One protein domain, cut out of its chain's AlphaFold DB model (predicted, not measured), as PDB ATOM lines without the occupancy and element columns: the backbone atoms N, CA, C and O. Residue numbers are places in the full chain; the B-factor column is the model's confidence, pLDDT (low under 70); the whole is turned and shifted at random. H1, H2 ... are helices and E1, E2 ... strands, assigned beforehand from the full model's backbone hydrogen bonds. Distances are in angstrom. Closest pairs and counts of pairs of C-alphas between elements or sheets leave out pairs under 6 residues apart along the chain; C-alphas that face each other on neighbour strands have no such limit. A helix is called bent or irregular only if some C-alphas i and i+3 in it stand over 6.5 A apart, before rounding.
ATOM      1  N   LEU A  25     -53.053  17.788  -3.755       32.44
ATOM      2  CA  LEU A  25     -51.621  17.939  -4.064       32.44
ATOM      3  C   LEU A  25     -50.822  18.718  -3.007       32.44
ATOM      4  O   LEU A  25     -49.599  18.609  -2.959       32.44
ATOM      5  N   THR A  26     -51.467  19.464  -2.112       32.84
ATOM      6  CA  THR A  26     -50.759  20.306  -1.131       32.84
ATOM      7  C   THR A  26     -50.167  19.529   0.046       32.84
ATOM      8  O   THR A  26     -49.138  19.946   0.576       32.84
ATOM      9  N   ALA A  27     -50.736  18.379   0.426       38.25
ATOM     10  CA  ALA A  27     -50.172  17.545   1.494       38.25
ATOM     11  C   ALA A  27     -48.919  16.771   1.037       38.25
ATOM     12  O   ALA A  27     -47.969  16.636   1.805       38.25
ATOM     13  N   GLY A  28     -48.886  16.328  -0.227       32.81
ATOM     14  CA  GLY A  28     -47.733  15.635  -0.814       32.81
ATOM     15  C   GLY A  28     -46.554  16.567  -1.112       32.81
ATOM     16  O   GLY A  28     -45.412  16.242  -0.797       32.81
ATOM     17  N   LEU A  29     -46.806  17.767  -1.650       30.89
ATOM     18  CA  LEU A  29     -45.732  18.698  -2.029       30.89
ATOM     19  C   LEU A  29     -45.030  19.374  -0.842       30.89
ATOM     20  O   LEU A  29     -43.859  19.730  -0.960       30.89
ATOM     21  N   ALA A  30     -45.679  19.502   0.319       37.38
ATOM     22  CA  ALA A  30     -45.043  20.073   1.511       37.38
ATOM     23  C   ALA A  30     -43.949  19.169   2.130       37.38
ATOM     24  O   ALA A  30     -43.204  19.623   3.004       37.38
ATOM     25  N   MET A  31     -43.830  17.908   1.690       43.62
ATOM     26  CA  MET A  31     -42.763  16.994   2.122       43.62
ATOM     27  C   MET A  31     -41.562  16.963   1.161       43.62
ATOM     28  O   MET A  31     -40.438  16.756   1.607       43.62
ATOM     29  N   TYR A  32     -41.761  17.263  -0.129       37.00
ATOM     30  CA  TYR A  32     -40.737  17.124  -1.180       37.00
ATOM     31  C   TYR A  32     -39.717  18.277  -1.279       37.00
ATOM     32  O   TYR A  32     -38.809  18.227  -2.106       37.00
ATOM     33  N   GLY A  33     -39.837  19.314  -0.444       33.34
ATOM     34  CA  GLY A  33     -38.945  20.484  -0.448       33.34
ATOM     35  C   GLY A  33     -37.976  20.582   0.736       33.34
ATOM     36  O   GLY A  33     -37.375  21.639   0.929       33.34
ATOM     37  N   ARG A  34     -37.849  19.551   1.583       49.25
ATOM     38  CA  ARG A  34     -37.015  19.647   2.791       49.25
ATOM     39  C   ARG A  34     -35.550  19.359   2.498       49.25
ATOM     40  O   ARG A  34     -35.191  18.299   1.997       49.25
ATOM     41  N   LYS A  35     -34.694  20.297   2.906       45.75
ATOM     42  CA  LYS A  35     -33.266  20.053   3.113       45.75
ATOM     43  C   LYS A  35     -33.153  18.925   4.145       45.75
ATOM     44  O   LYS A  35     -33.657  19.085   5.255       45.75
ATOM     45  N   SER A  36     -32.625  17.766   3.751       52.78
ATOM     46  CA  SER A  36     -32.733  16.551   4.564       52.78
ATOM     47  C   SER A  36     -32.077  16.766   5.928       52.78
ATOM     48  O   SER A  36     -30.886  17.066   5.993       52.78
ATOM     49  N   SER A  37     -32.805  16.526   7.020       66.75
ATOM     50  CA  SER A  37     -32.268  16.492   8.393       66.75
ATOM     51  C   SER A  37     -31.257  15.356   8.624       66.75
ATOM     52  O   SER A  37     -30.834  15.108   9.749       66.75
ATOM     53  N   LEU A  38     -30.881  14.641   7.561       82.00
ATOM     54  CA  LEU A  38     -30.029  13.463   7.570       82.00
ATOM     55  C   LEU A  38     -28.550  13.778   7.286       82.00
ATOM     56  O   LEU A  38     -27.735  12.859   7.309       82.00
ATOM     57  N   GLU A  39     -28.183  15.048   7.050       77.25
ATOM     58  CA  GLU A  39     -26.829  15.469   6.629       77.25
ATOM     59  C   GLU A  39     -25.695  15.028   7.583       77.25
ATOM     60  O   GLU A  39     -24.544  14.963   7.164       77.25
ATOM     61  N   ASN A  40     -25.995  14.642   8.830       80.50
ATOM     62  CA  ASN A  40     -25.009  14.144   9.805       80.50
ATOM     63  C   ASN A  40     -25.378  12.785  10.425       80.50
ATOM     64  O   ASN A  40     -24.824  12.380  11.452       80.50
ATOM     65  N   VAL A  41     -26.326  12.073   9.817       84.88
ATOM     66  CA  VAL A  41     -26.768  10.771  10.310       84.88
ATOM     67  C   VAL A  41     -25.817   9.704   9.801       84.88
ATOM     68  O   VAL A  41     -25.637   9.503   8.600       84.88
ATOM     69  N   SER A  42     -25.194   8.994  10.733       87.44
ATOM     70  CA  SER A  42     -24.357   7.855  10.403       87.44
ATOM     71  C   SER A  42     -25.205   6.592  10.472       87.44
ATOM     72  O   SER A  42     -25.492   6.056  11.542       87.44
ATOM     73  N   PHE A  43     -25.645   6.163   9.293       88.38
ATOM     74  CA  PHE A  43     -26.473   4.979   9.111       88.38
ATOM     75  C   PHE A  43     -25.688   3.683   9.360       88.38
ATOM     76  O   PHE A  43     -24.472   3.650   9.130       88.38
ATOM     77  N   PRO A  44     -26.367   2.599   9.776       85.94
ATOM     78  CA  PRO A  44     -25.774   1.270   9.773       85.94
ATOM     79  C   PRO A  44     -25.269   0.875   8.373       85.94
ATOM     80  O   PRO A  44     -25.852   1.306   7.371       85.94
ATOM     81  N   PRO A  45     -24.214   0.045   8.273       89.00
ATOM     82  CA  PRO A  45     -23.755  -0.491   6.993       89.00
ATOM     83  C   PRO A  45     -24.874  -1.233   6.255       89.00
ATOM     84  O   PRO A  45     -25.637  -1.971   6.884       89.00
ATOM     85  N   ALA A  46     -24.948  -1.075   4.931       89.50
ATOM     86  CA  ALA A  46     -26.002  -1.655   4.094       89.50
ATOM     87  C   ALA A  46     -26.120  -3.178   4.274       89.50
ATOM     88  O   ALA A  46     -27.218  -3.730   4.332       89.50
ATOM     89  N   GLU A  47     -24.988  -3.854   4.455       89.38
ATOM     90  CA  GLU A  47     -24.892  -5.298   4.645       89.38
ATOM     91  C   GLU A  47     -25.549  -5.777   5.946       89.38
ATOM     92  O   GLU A  47     -25.952  -6.934   6.014       89.38
ATOM     93  N   GLN A  48     -25.667  -4.914   6.963       85.00
ATOM     94  CA  GLN A  48     -26.347  -5.240   8.223       85.00
ATOM     95  C   GLN A  48     -27.864  -5.053   8.132       85.00
ATOM     96  O   GLN A  48     -28.597  -5.686   8.884       85.00
ATOM     97  N   ILE A  49     -28.340  -4.181   7.241       86.56
ATOM     98  CA  ILE A  49     -29.762  -3.813   7.163       86.56
ATOM     99  C   ILE A  49     -30.511  -4.486   6.010       86.56
ATOM    100  O   ILE A  49     -31.735  -4.502   6.017       86.56
ATOM    101  N   LYS A  50     -29.809  -5.068   5.032       91.81
ATOM    102  CA  LYS A  50     -30.425  -5.642   3.822       91.81
ATOM    103  C   LYS A  50     -31.471  -6.731   4.086       91.81
ATOM    104  O   LYS A  50     -32.425  -6.830   3.324       91.81
ATOM    105  N   ASP A  51     -31.340  -7.490   5.171       90.69
ATOM    106  CA  ASP A  51     -32.219  -8.630   5.473       90.69
ATOM    107  C   ASP A  51     -33.289  -8.297   6.530       90.69
ATOM    108  O   ASP A  51     -34.024  -9.178   6.968       90.69
ATOM    109  N   LEU A  52     -33.401  -7.028   6.940       87.88
ATOM    110  CA  LEU A  52     -34.395  -6.607   7.924       87.88
ATOM    111  C   LEU A  52     -35.816  -6.618   7.343       87.88
ATOM    112  O   LEU A  52     -36.049  -6.335   6.163       87.88
ATOM    113  N   SER A  53     -36.788  -6.908   8.200       89.62
ATOM    114  CA  SER A  53     -38.216  -6.707   7.938       89.62
ATOM    115  C   SER A  53     -38.608  -5.223   7.989       89.62
ATOM    116  O   SER A  53     -37.879  -4.395   8.540       89.62
ATOM    117  N   THR A  54     -39.804  -4.872   7.492       88.12
ATOM    118  CA  THR A  54     -40.379  -3.514   7.615       88.12
ATOM    119  C   THR A  54     -40.290  -2.986   9.045       88.12
ATOM    120  O   THR A  54     -39.842  -1.861   9.269       88.12
ATOM    121  N   LYS A  55     -40.684  -3.812  10.020       86.31
ATOM    122  CA  LYS A  55     -40.717  -3.443  11.437       86.31
ATOM    123  C   LYS A  55     -39.316  -3.191  11.991       86.31
ATOM    124  O   LYS A  55     -39.109  -2.238  12.737       86.31
ATOM    125  N   GLU A  56     -38.344  -4.008  11.603       84.75
ATOM    126  CA  GLU A  56     -36.948  -3.852  12.018       84.75
ATOM    127  C   GLU A  56     -36.271  -2.632  11.383       84.75
ATOM    128  O   GLU A  56     -35.537  -1.918  12.072       84.75
ATOM    129  N   PHE A  57     -36.553  -2.339  10.109       90.25
ATOM    130  CA  PHE A  57     -36.134  -1.087   9.472       90.25
ATOM    131  C   PHE A  57     -36.716   0.120  10.209       90.25
ATOM    132  O   PHE A  57     -35.985   1.053  10.537       90.25
ATOM    133  N   LEU A  58     -38.016   0.091  10.508       88.62
ATOM    134  CA  LEU A  58     -38.706   1.192  11.174       88.62
ATOM    135  C   LEU A  58     -38.180   1.429  12.597       88.62
ATOM    136  O   LEU A  58     -37.907   2.564  12.978       88.62
ATOM    137  N   LEU A  59     -37.934   0.357  13.351       85.44
ATOM    138  CA  LEU A  59     -37.263   0.417  14.651       85.44
ATOM    139  C   LEU A  59     -35.850   0.986  14.570       85.44
ATOM    140  O   LEU A  59     -35.438   1.764  15.428       85.44
ATOM    141  N   THR A  60     -35.091   0.581  13.555       86.25
ATOM    142  CA  THR A  60     -33.733   1.086  13.348       86.25
ATOM    143  C   THR A  60     -33.762   2.578  13.032       86.25
ATOM    144  O   THR A  60     -32.972   3.335  13.591       86.25
ATOM    145  N   ALA A  61     -34.711   3.020  12.204       89.62
ATOM    146  CA  ALA A  61     -34.894   4.424  11.857       89.62
ATOM    147  C   ALA A  61     -35.255   5.257  13.093       89.62
ATOM    148  O   ALA A  61     -34.641   6.290  13.352       89.62
ATOM    149  N   HIS A  62     -36.181   4.751  13.906       86.00
ATOM    150  CA  HIS A  62     -36.580   5.372  15.168       86.00
ATOM    151  C   HIS A  62     -35.424   5.421  16.178       86.00
ATOM    152  O   HIS A  62     -35.188   6.411  16.863       86.00
ATOM    153  N   SER A  63     -34.597   4.377  16.223       83.44
ATOM    154  CA  SER A  63     -33.376   4.404  17.026       83.44
ATOM    155  C   SER A  63     -32.388   5.484  16.573       83.44
ATOM    156  O   SER A  63     -31.629   5.978  17.411       83.44
ATOM    157  N   LEU A  64     -32.313   5.793  15.275       84.94
ATOM    158  CA  LEU A  64     -31.484   6.894  14.786       84.94
ATOM    159  C   LEU A  64     -32.087   8.225  15.235       84.94
ATOM    160  O   LEU A  64     -31.356   9.061  15.753       84.94
ATOM    161  N   ASP A  65     -33.404   8.385  15.131       85.19
ATOM    162  CA  ASP A  65     -34.098   9.574  15.630       85.19
ATOM    163  C   ASP A  65     -33.759   9.842  17.101       85.19
ATOM    164  O   ASP A  65     -33.231  10.898  17.447       85.19
ATOM    165  N   TRP A  66     -33.912   8.823  17.947       78.06
ATOM    166  CA  TRP A  66     -33.597   8.918  19.369       78.06
ATOM    167  C   TRP A  66     -32.121   9.224  19.642       78.06
ATOM    168  O   TRP A  66     -31.788   9.865  20.631       78.06
ATOM    169  N   LYS A  67     -31.201   8.789  18.776       79.50
ATOM    170  CA  LYS A  67     -29.771   9.092  18.911       79.50
ATOM    171  C   LYS A  67     -29.444  10.548  18.561       79.50
ATOM    172  O   LYS A  67     -28.542  11.113  19.177       79.50
ATOM    173  N   TYR A  68     -30.133  11.128  17.579       80.38
ATOM    174  CA  TYR A  68     -29.788  12.427  16.994       80.38
ATOM    175  C   TYR A  68     -30.695  13.590  17.450       80.38
ATOM    176  O   TYR A  68     -30.243  14.730  17.405       80.38
ATOM    177  N   HIS A  69     -31.904  13.324  17.962       73.38
ATOM    178  CA  HIS A  69     -32.896  14.332  18.393       73.38
ATOM    179  C   HIS A  69     -33.331  14.195  19.863       73.38
ATOM    180  O   HIS A  69     -34.427  14.594  20.244       73.38
ATOM    181  N   ASN A  70     -32.474  13.620  20.709       63.31
ATOM    182  CA  ASN A  70     -32.830  13.041  22.006       63.31
ATOM    183  C   ASN A  70     -33.369  13.970  23.123       63.31
ATOM    184  O   ASN A  70     -33.114  13.593  24.257       63.31
ATOM    185  N   ASN A  71     -34.033  15.130  22.927       54.62
ATOM    186  CA  ASN A  71     -34.762  15.752  24.064       54.62
ATOM    187  C   ASN A  71     -35.704  16.963  23.877       54.62
ATOM    188  O   ASN A  71     -36.283  17.352  24.886       54.62
ATOM    189  N   GLU A  72     -35.914  17.596  22.717       53.28
ATOM    190  CA  GLU A  72     -36.695  18.868  22.715       53.28
ATOM    191  C   GLU A  72     -37.702  19.038  21.570       53.28
ATOM    192  O   GLU A  72     -38.357  20.077  21.453       53.28
ATOM    193  N   ASP A  73     -37.883  18.012  20.745       58.88
ATOM    194  CA  ASP A  73     -38.587  18.156  19.483       58.88
ATOM    195  C   ASP A  73     -40.033  17.628  19.503       58.88
ATOM    196  O   ASP A  73     -40.402  16.666  20.173       58.88
ATOM    197  N   LYS A  74     -40.912  18.315  18.766       70.00
ATOM    198  CA  LYS A  74     -42.346  17.982  18.666       70.00
ATOM    199  C   LYS A  74     -42.524  16.606  18.008       70.00
ATOM    200  O   LYS A  74     -41.742  16.264  17.127       70.00
ATOM    201  N   CYS A  75     -43.616  15.879  18.299       70.81
ATOM    202  CA  CYS A  75     -43.936  14.564  17.693       70.81
ATOM    203  C   CYS A  75     -43.745  14.535  16.163       70.81
ATOM    204  O   CYS A  75     -43.254  13.567  15.592       70.81
ATOM    205  N   ARG A  76     -44.069  15.647  15.492       76.75
ATOM    206  CA  ARG A  76     -43.869  15.827  14.051       76.75
ATOM    207  C   ARG A  76     -42.402  15.710  13.614       76.75
ATOM    208  O   ARG A  76     -42.156  15.182  12.534       76.75
ATOM    209  N   THR A  77     -41.448  16.244  14.367       79.75
ATOM    210  CA  THR A  77     -40.020  16.161  14.027       79.75
ATOM    211  C   THR A  77     -39.555  14.710  14.089       79.75
ATOM    212  O   THR A  77     -39.042  14.211  13.091       79.75
ATOM    213  N   HIS A  78     -39.856  14.019  15.192       81.94
ATOM    214  CA  HIS A  78     -39.506  12.613  15.408       81.94
ATOM    215  C   HIS A  78     -40.080  11.687  14.328       81.94
ATOM    216  O   HIS A  78     -39.366  10.870  13.743       81.94
ATOM    217  N   VAL A  79     -41.362  11.861  13.985       83.94
ATOM    218  CA  VAL A  79     -42.005  11.069  12.927       83.94
ATOM    219  C   VAL A  79     -41.381  11.326  11.566       83.94
ATOM    220  O   VAL A  79     -41.086  10.378  10.843       83.94
ATOM    221  N   ASN A  80     -41.161  12.590  11.206       84.50
ATOM    222  CA  ASN A  80     -40.586  12.904   9.902       84.50
ATOM    223  C   ASN A  80     -39.151  12.397   9.795       84.50
ATOM    224  O   ASN A  80     -38.807  11.793   8.789       84.50
ATOM    225  N   PHE A  81     -38.339  12.576  10.837       87.12
ATOM    226  CA  PHE A  81     -36.986  12.044  10.838       87.12
ATOM    227  C   PHE A  81     -36.990  10.521  10.715       87.12
ATOM    228  O   PHE A  81     -36.251   9.973   9.905       87.12
ATOM    229  N   THR A  82     -37.830   9.832  11.494       88.00
ATOM    230  CA  THR A  82     -37.949   8.371  11.439       88.00
ATOM    231  C   THR A  82     -38.357   7.910  10.039       88.00
ATOM    232  O   THR A  82     -37.776   6.967   9.505       88.00
ATOM    233  N   PHE A  83     -39.316   8.591   9.413       90.19
ATOM    234  CA  PHE A  83     -39.740   8.291   8.048       90.19
ATOM    235  C   PHE A  83     -38.607   8.521   7.035       90.19
ATOM    236  O   PHE A  83     -38.296   7.627   6.251       90.19
ATOM    237  N   ASP A  84     -37.931   9.668   7.089       90.19
ATOM    238  CA  ASP A  84     -36.839  10.006   6.171       90.19
ATOM    239  C   ASP A  84     -35.648   9.044   6.338       90.19
ATOM    240  O   ASP A  84     -35.079   8.561   5.357       90.19
ATOM    241  N   ALA A  85     -35.292   8.704   7.582       90.50
ATOM    242  CA  ALA A  85     -34.235   7.745   7.888       90.50
ATOM    243  C   ALA A  85     -34.583   6.333   7.391       90.50
ATOM    244  O   ALA A  85     -33.703   5.630   6.894       90.50
ATOM    245  N   TYR A  86     -35.852   5.922   7.481       93.12
ATOM    246  CA  TYR A  86     -36.329   4.669   6.901       93.12
ATOM    247  C   TYR A  86     -36.126   4.649   5.380       93.12
ATOM    248  O   TYR A  86     -35.496   3.725   4.864       93.12
ATOM    249  N   GLN A  87     -36.580   5.691   4.676       92.56
ATOM    250  CA  GLN A  87     -36.456   5.791   3.216       92.56
ATOM    251  C   GLN A  87     -34.988   5.773   2.763       92.56
ATOM    252  O   GLN A  87     -34.613   5.051   1.835       92.56
ATOM    253  N   GLU A  88     -34.119   6.501   3.465       93.00
ATOM    254  CA  GLU A  88     -32.686   6.523   3.168       93.00
ATOM    255  C   GLU A  88     -32.022   5.153   3.412       93.00
ATOM    256  O   GLU A  88     -31.171   4.723   2.629       93.00
ATOM    257  N   MET A  89     -32.433   4.414   4.447       93.62
ATOM    258  CA  MET A  89     -31.950   3.049   4.682       93.62
ATOM    259  C   MET A  89     -32.421   2.054   3.614       93.62
ATOM    260  O   MET A  89     -31.629   1.197   3.208       93.62
ATOM    261  N   LEU A  90     -33.656   2.163   3.112       93.75
ATOM    262  CA  LEU A  90     -34.120   1.336   1.989       93.75
ATOM    263  C   LEU A  90     -33.275   1.580   0.739       93.75
ATOM    264  O   LEU A  90     -32.797   0.635   0.110       93.75
ATOM    265  N   LYS A  91     -33.013   2.854   0.425       92.38
ATOM    266  CA  LYS A  91     -32.163   3.245  -0.703       92.38
ATOM    267  C   LYS A  91     -30.747   2.680  -0.582       92.38
ATOM    268  O   LYS A  91     -30.207   2.182  -1.566       92.38
ATOM    269  N   ARG A  92     -30.148   2.735   0.613       92.00
ATOM    270  CA  ARG A  92     -28.790   2.221   0.876       92.00
ATOM    271  C   ARG A  92     -28.696   0.701   0.821       92.00
ATOM    272  O   ARG A  92     -27.670   0.178   0.404       92.00
ATOM    273  N   SER A  93     -29.737   0.008   1.266       94.44
ATOM    274  CA  SER A  93     -29.778  -1.458   1.330       94.44
ATOM    275  C   SER A  93     -30.264  -2.129   0.045       94.44
ATOM    276  O   SER A  93     -30.054  -3.328  -0.119       94.44
ATOM    277  N   GLY A  94     -30.904  -1.382  -0.860       93.81
ATOM    278  CA  GLY A  94     -31.537  -1.936  -2.058       93.81
ATOM    279  C   GLY A  94     -32.863  -2.654  -1.776       93.81
ATOM    280  O   GLY A  94     -33.232  -3.561  -2.514       93.81
ATOM    281  N   ARG A  95     -33.564  -2.280  -0.696       93.19
ATOM    282  CA  ARG A  95     -34.839  -2.880  -0.259       93.19
ATOM    283  C   ARG A  95     -36.057  -2.047  -0.661       93.19
ATOM    284  O   ARG A  95     -36.926  -1.744   0.153       93.19
ATOM    285  N   GLN A  96     -36.128  -1.647  -1.930       90.62
ATOM    286  CA  GLN A  96     -37.264  -0.876  -2.458       90.62
ATOM    287  C   GLN A  96     -38.589  -1.659  -2.420       90.62
ATOM    288  O   GLN A  96     -39.657  -1.055  -2.463       90.62
ATOM    289  N   ASP A  97     -38.547  -2.988  -2.265       90.38
ATOM    290  CA  ASP A  97     -39.731  -3.818  -2.006       90.38
ATOM    291  C   ASP A  97     -40.516  -3.370  -0.760       90.38
ATOM    292  O   ASP A  97     -41.723  -3.603  -0.669       90.38
ATOM    293  N   LEU A  98     -39.850  -2.685   0.176       90.00
ATOM    294  CA  LEU A  98     -40.448  -2.192   1.410       90.00
ATOM    295  C   LEU A  98     -40.933  -0.733   1.346       90.00
ATOM    296  O   LEU A  98     -41.558  -0.271   2.295       90.00
ATOM    297  N   GLU A  99     -40.703  -0.000   0.253       87.56
ATOM    298  CA  GLU A  99     -40.969   1.452   0.167       87.56
ATOM    299  C   GLU A  99     -42.420   1.821   0.515       87.56
ATOM    300  O   GLU A  99     -42.675   2.786   1.235       87.56
ATOM    301  N   ASN A 100     -43.369   0.987   0.080       85.81
ATOM    302  CA  ASN A 100     -44.805   1.182   0.290       85.81
ATOM    303  C   ASN A 100     -45.350   0.484   1.549       85.81
ATOM    304  O   ASN A 100     -46.565   0.373   1.715       85.81
ATOM    305  N   GLN A 101     -44.474  -0.020   2.425       89.75
ATOM    306  CA  GLN A 101     -44.863  -0.737   3.643       89.75
ATOM    307  C   GLN A 101     -45.015   0.184   4.857       89.75
ATOM    308  O   GLN A 101     -45.381  -0.298   5.926       89.75
ATOM    309  N   ILE A 102     -44.760   1.490   4.717       88.69
ATOM    310  CA  ILE A 102     -45.012   2.483   5.765       88.69
ATOM    311  C   ILE A 102     -45.721   3.726   5.221       88.69
ATOM    312  O   ILE A 102     -45.626   4.048   4.039       88.69
ATOM    313  N   ARG A 103     -46.407   4.462   6.098       85.12
ATOM    314  CA  ARG A 103     -46.994   5.779   5.802       85.12
ATOM    315  C   ARG A 103     -47.004   6.662   7.042       85.12
ATOM    316  O   ARG A 103     -47.084   6.154   8.155       85.12
ATOM    317  N   THR A 104     -46.963   7.975   6.862       84.00
ATOM    318  CA  THR A 104     -47.215   8.916   7.959       84.00
ATOM    319  C   THR A 104     -48.717   9.132   8.132       84.00
ATOM    320  O   THR A 104     -49.496   9.021   7.185       84.00
ATOM    321  N   CYS A 105     -49.144   9.390   9.360       81.44
ATOM    322  CA  CYS A 105     -50.536   9.630   9.726       81.44
ATOM    323  C   CYS A 105     -50.618  10.810  10.696       81.44
ATOM    324  O   CYS A 105     -49.648  11.111  11.393       81.44
ATOM    325  N   SER A 106     -51.759  11.498  10.734       77.75
ATOM    326  CA  SER A 106     -51.955  12.637  11.633       77.75
ATOM    327  C   SER A 106     -53.408  12.818  12.044       77.75
ATOM    328  O   SER A 106     -54.294  12.609  11.219       77.75
ATOM    329  N   THR A 107     -53.655  13.300  13.262       73.75
ATOM    330  CA  THR A 107     -54.985  13.763  13.668       73.75
ATOM    331  C   THR A 107     -55.166  15.230  13.297       73.75
ATOM    332  O   THR A 107     -54.250  16.050  13.413       73.75
ATOM    333  N   ILE A 108     -56.376  15.575  12.857       60.09
ATOM    334  CA  ILE A 108     -56.789  16.955  12.592       60.09
ATOM    335  C   ILE A 108     -57.609  17.426  13.797       60.09
ATOM    336  O   ILE A 108     -58.817  17.614  13.711       60.09
ATOM    337  N   GLU A 109     -56.959  17.566  14.952       59.62
ATOM    338  CA  GLU A 109     -57.582  18.151  16.144       59.62
ATOM    339  C   GLU A 109     -57.014  19.556  16.409       59.62
ATOM    340  O   GLU A 109     -55.791  19.717  16.521       59.62
ATOM    341  N   PRO A 110     -57.860  20.601  16.519       47.84
ATOM    342  CA  PRO A 110     -57.409  21.942  16.875       47.84
ATOM    343  C   PRO A 110     -56.696  21.942  18.235       47.84
ATOM    344  O   PRO A 110     -57.291  21.632  19.260       47.84
ATOM    345  N   GLY A 111     -55.410  22.300  18.244       55.19
ATOM    346  CA  GLY A 111     -54.603  22.419  19.464       55.19
ATOM    347  C   GLY A 111     -53.972  21.121  19.982       55.19
ATOM    348  O   GLY A 111     -53.108  21.208  20.850       55.19
ATOM    349  N   ASN A 112     -54.327  19.952  19.433       62.78
ATOM    350  CA  ASN A 112     -53.799  18.650  19.867       62.78
ATOM    351  C   ASN A 112     -53.524  17.691  18.692       62.78
ATOM    352  O   ASN A 112     -53.781  16.492  18.755       62.78
ATOM    353  N   GLY A 113     -53.028  18.236  17.579       66.94
ATOM    354  CA  GLY A 113     -52.641  17.431  16.425       66.94
ATOM    355  C   GLY A 113     -51.486  16.492  16.772       66.94
ATOM    356  O   GLY A 113     -50.400  16.947  17.139       66.94
ATOM    357  N   HIS A 114     -51.711  15.194  16.611       77.50
ATOM    358  CA  HIS A 114     -50.707  14.150  16.765       77.50
ATOM    359  C   HIS A 114     -50.268  13.655  15.390       77.50
ATOM    360  O   HIS A 114     -51.051  13.676  14.443       77.50
ATOM    361  N   VAL A 115     -49.016  13.230  15.260       78.06
ATOM    362  CA  VAL A 115     -48.477  12.634  14.031       78.06
ATOM    363  C   VAL A 115     -47.802  11.331  14.436       78.06
ATOM    364  O   VAL A 115     -47.109  11.319  15.449       78.06
ATOM    365  N   TRP A 116     -47.994  10.262  13.663       83.75
ATOM    366  CA  TRP A 116     -47.383   8.944  13.885       83.75
ATOM    367  C   TRP A 116     -47.065   8.256  12.548       83.75
ATOM    368  O   TRP A 116     -47.363   8.791  11.475       83.75
ATOM    369  N   ILE A 117     -46.445   7.075  12.596       85.31
ATOM    370  CA  ILE A 117     -46.195   6.229  11.419       85.31
ATOM    371  C   ILE A 117     -47.116   5.015  11.495       85.31
ATOM    372  O   ILE A 117     -47.378   4.495  12.573       85.31
ATOM    373  N   GLN A 118     -47.608   4.533  10.363       85.62
ATOM    374  CA  GLN A 118     -48.196   3.204  10.252       85.62
ATOM    375  C   GLN A 118     -47.318   2.315   9.382       85.62
ATOM    376  O   GLN A 118     -46.700   2.801   8.436       85.62
ATOM    377  N   TYR A 119     -47.296   1.021   9.681       87.19
ATOM    378  CA  TYR A 119     -46.624   0.000   8.885       87.19
ATOM    379  C   TYR A 119     -47.608  -1.099   8.478       87.19
ATOM    380  O   TYR A 119     -48.573  -1.359   9.195       87.19
ATOM    381  N   TYR A 120     -47.391  -1.709   7.316       85.06
ATOM    382  CA  TYR A 120     -48.230  -2.782   6.794       85.06
ATOM    383  C   TYR A 120     -47.614  -4.140   7.122       85.06
ATOM    384  O   TYR A 120     -46.446  -4.401   6.832       85.06
ATOM    385  N   GLU A 121     -48.395  -5.009   7.754       82.38
ATOM    386  CA  GLU A 121     -47.965  -6.346   8.149       82.38
ATOM    387  C   GLU A 121     -49.175  -7.282   8.136       82.38
ATOM    388  O   GLU A 121     -50.236  -6.946   8.656       82.38
ATOM    389  N   ASN A 122     -49.023  -8.469   7.544       83.94
ATOM    390  CA  ASN A 122     -50.057  -9.515   7.530       83.94
ATOM    391  C   ASN A 122     -51.436  -9.065   7.008       83.94
ATOM    392  O   ASN A 122     -52.460  -9.589   7.433       83.94
ATOM    393  N   GLY A 123     -51.470  -8.121   6.062       81.62
ATOM    394  CA  GLY A 123     -52.722  -7.643   5.467       81.62
ATOM    395  C   GLY A 123     -53.341  -6.427   6.161       81.62
ATOM    396  O   GLY A 123     -54.372  -5.936   5.707       81.62
ATOM    397  N   GLU A 124     -52.724  -5.923   7.231       85.38
ATOM    398  CA  GLU A 124     -53.289  -4.864   8.064       85.38
ATOM    399  C   GLU A 124     -52.299  -3.716   8.290       85.38
ATOM    400  O   GLU A 124     -51.082  -3.905   8.336       85.38
ATOM    401  N   TRP A 125     -52.835  -2.501   8.440       83.44
ATOM    402  CA  TRP A 125     -52.062  -1.325   8.841       83.44
ATOM    403  C   TRP A 125     -52.015  -1.223  10.362       83.44
ATOM    404  O   TRP A 125     -53.053  -1.146  11.018       83.44
ATOM    405  N   LYS A 126     -50.804  -1.158  10.907       81.19
ATOM    406  CA  LYS A 126     -50.523  -1.108  12.342       81.19
ATOM    407  C   LYS A 126     -49.851   0.203  12.710       81.19
ATOM    408  O   LYS A 126     -49.056   0.735  11.938       81.19
ATOM    409  N   ASN A 127     -50.165   0.736  13.887       82.62
ATOM    410  CA  ASN A 127     -49.588   1.990  14.366       82.62
ATOM    411  C   ASN A 127     -48.173   1.779  14.922       82.62
ATOM    412  O   ASN A 127     -47.908   0.818  15.640       82.62
ATOM    413  N   PHE A 128     -47.289   2.723  14.627       83.19
ATOM    414  CA  PHE A 128     -45.945   2.847  15.165       83.19
ATOM    415  C   PHE A 128     -45.769   4.244  15.761       83.19
ATOM    416  O   PHE A 128     -45.865   5.256  15.062       83.19
ATOM    417  N   GLU A 129     -45.486   4.290  17.058       73.12
ATOM    418  CA  GLU A 129     -45.352   5.535  17.802       73.12
ATOM    419  C   GLU A 129     -43.881   5.814  18.130       73.12
ATOM    420  O   GLU A 129     -43.307   5.209  19.042       73.12
ATOM    421  N   SER A 130     -43.285   6.767  17.406       59.22
ATOM    422  CA  SER A 130     -41.886   7.181  17.585       59.22
ATOM    423  C   SER A 130     -41.652   7.952  18.889       59.22
ATOM    424  O   SER A 130     -40.528   8.299  19.212       59.22
ATOM    425  N   THR A 131     -42.676   8.268  19.677       53.03
ATOM    426  CA  THR A 131     -42.468   8.923  20.981       53.03
ATOM    427  C   THR A 131     -42.256   7.929  22.124       53.03
ATOM    428  O   THR A 131     -41.850   8.315  23.220       53.03
ATOM    429  N   THR A 132     -42.467   6.629  21.885       51.69
ATOM    430  CA  THR A 132     -42.201   5.607  22.903       51.69
ATOM    431  C   THR A 132     -40.706   5.281  22.964       51.69
ATOM    432  O   THR A 132     -40.051   4.980  21.964       51.69
ATOM    433  N   SER A 133     -40.140   5.412  24.165       48.03
ATOM    434  CA  SER A 133     -38.703   5.400  24.439       48.03
ATOM    435  C   SER A 133     -38.054   4.036  24.165       48.03
ATOM    436  O   SER A 133     -37.885   3.215  25.073       48.03
ATOM    437  N   THR A 134     -37.646   3.774  22.928       53.94
ATOM    438  CA  THR A 134     -36.712   2.684  22.636       53.94
ATOM    439  C   THR A 134     -35.292   3.220  22.744       53.94
ATOM    440  O   THR A 134     -34.909   4.131  22.015       53.94
ATOM    441  N   ARG A 135     -34.501   2.649  23.663       56.12
ATOM    442  CA  ARG A 135     -33.051   2.892  23.750       56.12
ATOM    443  C   ARG A 135     -32.397   2.686  22.374       56.12
ATOM    444  O   ARG A 135     -32.906   1.880  21.592       56.12
ATOM    445  N   PRO A 136     -31.249   3.328  22.092       56.91
ATOM    446  CA  PRO A 136     -30.636   3.257  20.784       56.91
ATOM    447  C   PRO A 136     -30.226   1.805  20.518       56.91
ATOM    448  O   PRO A 136     -29.485   1.196  21.292       56.91
ATOM    449  N   LEU A 137     -30.723   1.253  19.418       60.94
ATOM    450  CA  LEU A 137     -30.394  -0.062  18.873       60.94
ATOM    451  C   LEU A 137     -29.033  -0.059  18.161       60.94
ATOM    452  O   LEU A 137     -28.485  -1.116  17.847       60.94
ATOM    453  N   THR A 138     -28.467   1.128  17.935       54.41
ATOM    454  CA  THR A 138     -27.136   1.330  17.358       54.41
ATOM    455  C   THR A 138     -26.110   1.683  18.434       54.41
ATOM    456  O   THR A 138     -26.342   2.575  19.251       54.41
ATOM    457  N   SER A 139     -24.939   1.048  18.394       57.03
ATOM    458  CA  SER A 139     -23.794   1.432  19.237       57.03
ATOM    459  C   SER A 139     -23.174   2.781  18.818       57.03
ATOM    460  O   SER A 139     -23.533   3.373  17.795       57.03
ATOM    461  N   ASN A 140     -22.167   3.259  19.561       58.47
ATOM    462  CA  ASN A 140     -21.384   4.450  19.189       58.47
ATOM    463  C   ASN A 140     -20.709   4.326  17.807       58.47
ATOM    464  O   ASN A 140     -20.429   5.345  17.186       58.47
ATOM    465  N   LYS A 141     -20.495   3.100  17.305       59.69
ATOM    466  CA  LYS A 141     -19.935   2.817  15.971       59.69
ATOM    467  C   LYS A 141     -21.000   2.571  14.887       59.69
ATOM    468  O   LYS A 141     -20.657   2.089  13.816       59.69
ATOM    469  N   ASN A 142     -22.279   2.827  15.175       65.12
ATOM    470  CA  ASN A 142     -23.424   2.574  14.278       65.12
ATOM    471  C   ASN A 142     -23.570   1.122  13.813       65.12
ATOM    472  O   ASN A 142     -24.254   0.838  12.838       65.12
ATOM    473  N   GLN A 143     -22.965   0.187  14.547       70.44
ATOM    474  CA  GLN A 143     -23.267  -1.228  14.390       70.44
ATOM    475  C   GLN A 143     -24.608  -1.523  15.053       70.44
ATOM    476  O   GLN A 143     -24.829  -1.111  16.202       70.44
ATOM    477  N   LEU A 144     -25.467  -2.232  14.323       71.56
ATOM    478  CA  LEU A 144     -26.737  -2.725  14.830       71.56
ATOM    479  C   LEU A 144     -26.505  -3.779  15.906       71.56
ATOM    480  O   LEU A 144     -25.754  -4.737  15.723       71.56
ATOM    481  N   ASN A 145     -27.183  -3.615  17.036       74.50
ATOM    482  CA  ASN A 145     -27.257  -4.645  18.054       74.50
ATOM    483  C   ASN A 145     -28.481  -5.531  17.781       74.50
ATOM    484  O   ASN A 145     -29.576  -5.246  18.264       74.50
ATOM    485  N   PHE A 146     -28.298  -6.608  17.012       68.38
ATOM    486  CA  PHE A 146     -29.380  -7.534  16.646       68.38
ATOM    487  C   PHE A 146     -30.047  -8.202  17.856       68.38
ATOM    488  O   PHE A 146     -31.252  -8.444  17.847       68.38
ATOM    489  N   GLU A 147     -29.298  -8.449  18.932       67.44
ATOM    490  CA  GLU A 147     -29.848  -9.013  20.167       67.44
ATOM    491  C   GLU A 147     -30.768  -8.009  20.883       67.44
ATOM    492  O   GLU A 147     -31.767  -8.387  21.498       67.44
ATOM    493  N   ALA A 148     -30.448  -6.713  20.822       66.06
ATOM    494  CA  ALA A 148     -31.326  -5.654  21.311       66.06
ATOM    495  C   ALA A 148     -32.536  -5.460  20.386       66.06
ATOM    496  O   ALA A 148     -33.658  -5.370  20.878       66.06
ATOM    497  N   LEU A 149     -32.321  -5.462  19.066       63.59
ATOM    498  CA  LEU A 149     -33.375  -5.341  18.058       63.59
ATOM    499  C   LEU A 149     -34.426  -6.448  18.229       63.59
ATOM    500  O   LEU A 149     -35.595  -6.142  18.437       63.59
ATOM    501  N   SER A 150     -34.013  -7.718  18.273       62.44
ATOM    502  CA  SER A 150     -34.911  -8.871  18.466       62.44
ATOM    503  C   SER A 150     -35.734  -8.780  19.766       62.44
ATOM    504  O   SER A 150     -36.942  -9.047  19.788       62.44
ATOM    505  N   ARG A 151     -35.115  -8.310  20.860       66.19
ATOM    506  CA  ARG A 151     -35.797  -8.076  22.146       66.19
ATOM    507  C   ARG A 151     -36.811  -6.935  22.114       66.19
ATOM    508  O   ARG A 151     -37.736  -6.947  22.918       66.19
ATOM    509  N   VAL A 152     -36.622  -5.936  21.256       64.25
ATOM    510  CA  VAL A 152     -37.545  -4.797  21.127       64.25
ATOM    511  C   VAL A 152     -38.660  -5.100  20.128       64.25
ATOM    512  O   VAL A 152     -39.811  -4.779  20.407       64.25
ATOM    513  N   VAL A 153     -38.368  -5.792  19.021       64.06
ATOM    514  CA  VAL A 153     -39.366  -6.220  18.020       64.06
ATOM    515  C   VAL A 153     -40.500  -7.016  18.668       64.06
ATOM    516  O   VAL A 153     -41.671  -6.770  18.374       64.06
ATOM    517  N   SER A 154     -40.150  -7.923  19.586       61.03
ATOM    518  CA  SER A 154     -41.093  -8.752  20.351       61.03
ATOM    519  C   SER A 154     -41.908  -7.984  21.398       61.03
ATOM    520  O   SER A 154     -42.920  -8.497  21.863       61.03
ATOM    521  N   LYS A 155     -41.487  -6.766  21.768       57.75
ATOM    522  CA  LYS A 155     -42.126  -5.913  22.784       57.75
ATOM    523  C   LYS A 155     -42.914  -4.741  22.215       57.75
ATOM    524  O   LYS A 155     -43.573  -4.049  22.985       57.75
TER     525      LYS A 155
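AT A GLANCE: This is residues 25 to 155 of the 198 residues of an uncharacterized protein of Candidatus Pacearchaeota archaeon (UniProt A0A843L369). A small twisted wall of three strands, E1, E2 and E3, has two crossed helices, H3 and H4, packed over one face. Short H5 leads straight into E1, H2 packs at the last residues of H4, H6 crosses H3, and residues 25 to 30, with H1, stick out from the body. The printed part has 131 residues, with six named helices and three named strands in the order H1 H2 H3 H4 H5 E1 E2 E3 H6; the class is mixed, helices and strands. The sheet, E1 - E2 - E3, is antiparallel throughout. The whole is compact, with a radius of gyration of the C-alphas of 14.4 A and spans of 41 by 35 by 30 A.

IN THESE COORDINATES: H1 takes residues 25 to 29, beginning at C-alpha 25 (-51.621, 17.939, -4.064). H2 is residues 46 to 49, and H3 is residues 54 to 68, 21.3 A long. H4, residues 75 to 93, is the longest helix at 26.9 A and ends at C-alpha 93 (-29.778, -1.458, 1.330). H5, residues 96 to 101, is irregular: C-alphas 97 and 100 are 7.5 A apart. E1 is residues 102 to 106, 13.6 A; E2 is residues 115 to 121, 19.9 A; E3 is residues 124 to 128, 12.8 A. H6, residues 146 to 153, ends at C-alpha 153 (-39.366, -6.220, 18.020).

HOW THE PARTS SIT: E1, E2 and E3 form a meander, each strand the antiparallel neighbour of the one before, and both successive pairs are hairpins. N 103 and O 118, 2.9 A apart, are within hydrogen-bond range between E1 and E2, as are N 126 and O 119, 2.8 A, between E2 and E3. The sheet is only just strongly twisted, with C-alphas up to 4.2 A off its best plane. H3 and H4 lie on the same face, making two layers, helices on one face of a sheet: H3 is over E2 at a height over the sheet of 11.2 A, H4 over E1 and E2 at 9.9 A. H4 is the hub, touching three helices. It touches H3 at a steep tilt of 60 degrees, opposite ways, the closest C-alphas being those of His 62 and Thr 82, 5.0 A. With residues 87 to 90 alone it touches H5, a helical hairpin at a shallow tilt of 25 degrees, closest at the C-alphas of Leu 90 and Gln 96, 5.9 A. With residues 89 to 93 alone it touches H2, closest at the C-alphas of Ala 46 and Ser 93, 4.7 A. H5 only grazes the sheet, with residues 98 to 101. H6 touches residues 55 to 60 of H3, about perpendicular at 76 degrees, closest at the C-alphas of Glu 56 and Val 153, 6.9 A. H1 touches no helix and is not on the sheet. Every O i to N i+4 pair is within hydrogen-bond range in H1, H3, H4 and H6; H5 has 0 of 2, with 2 of 3 O i to N i+3 pairs within range, and H2 is too short for an O i to N i+4 pair.

THE WHOLE: The two C-alphas farthest apart are those of Glu 47 and Pro 110, 44.1 A. The printed part has no cut. The links H1 to H2, 16 residues, and E3 to H6, 17 residues, are long. The mean pLDDT of the printed part is 74.2, and residues 25 to 37, 70 to 73, 108 to 113, 130 to 142 and 146 to 155 are under 70.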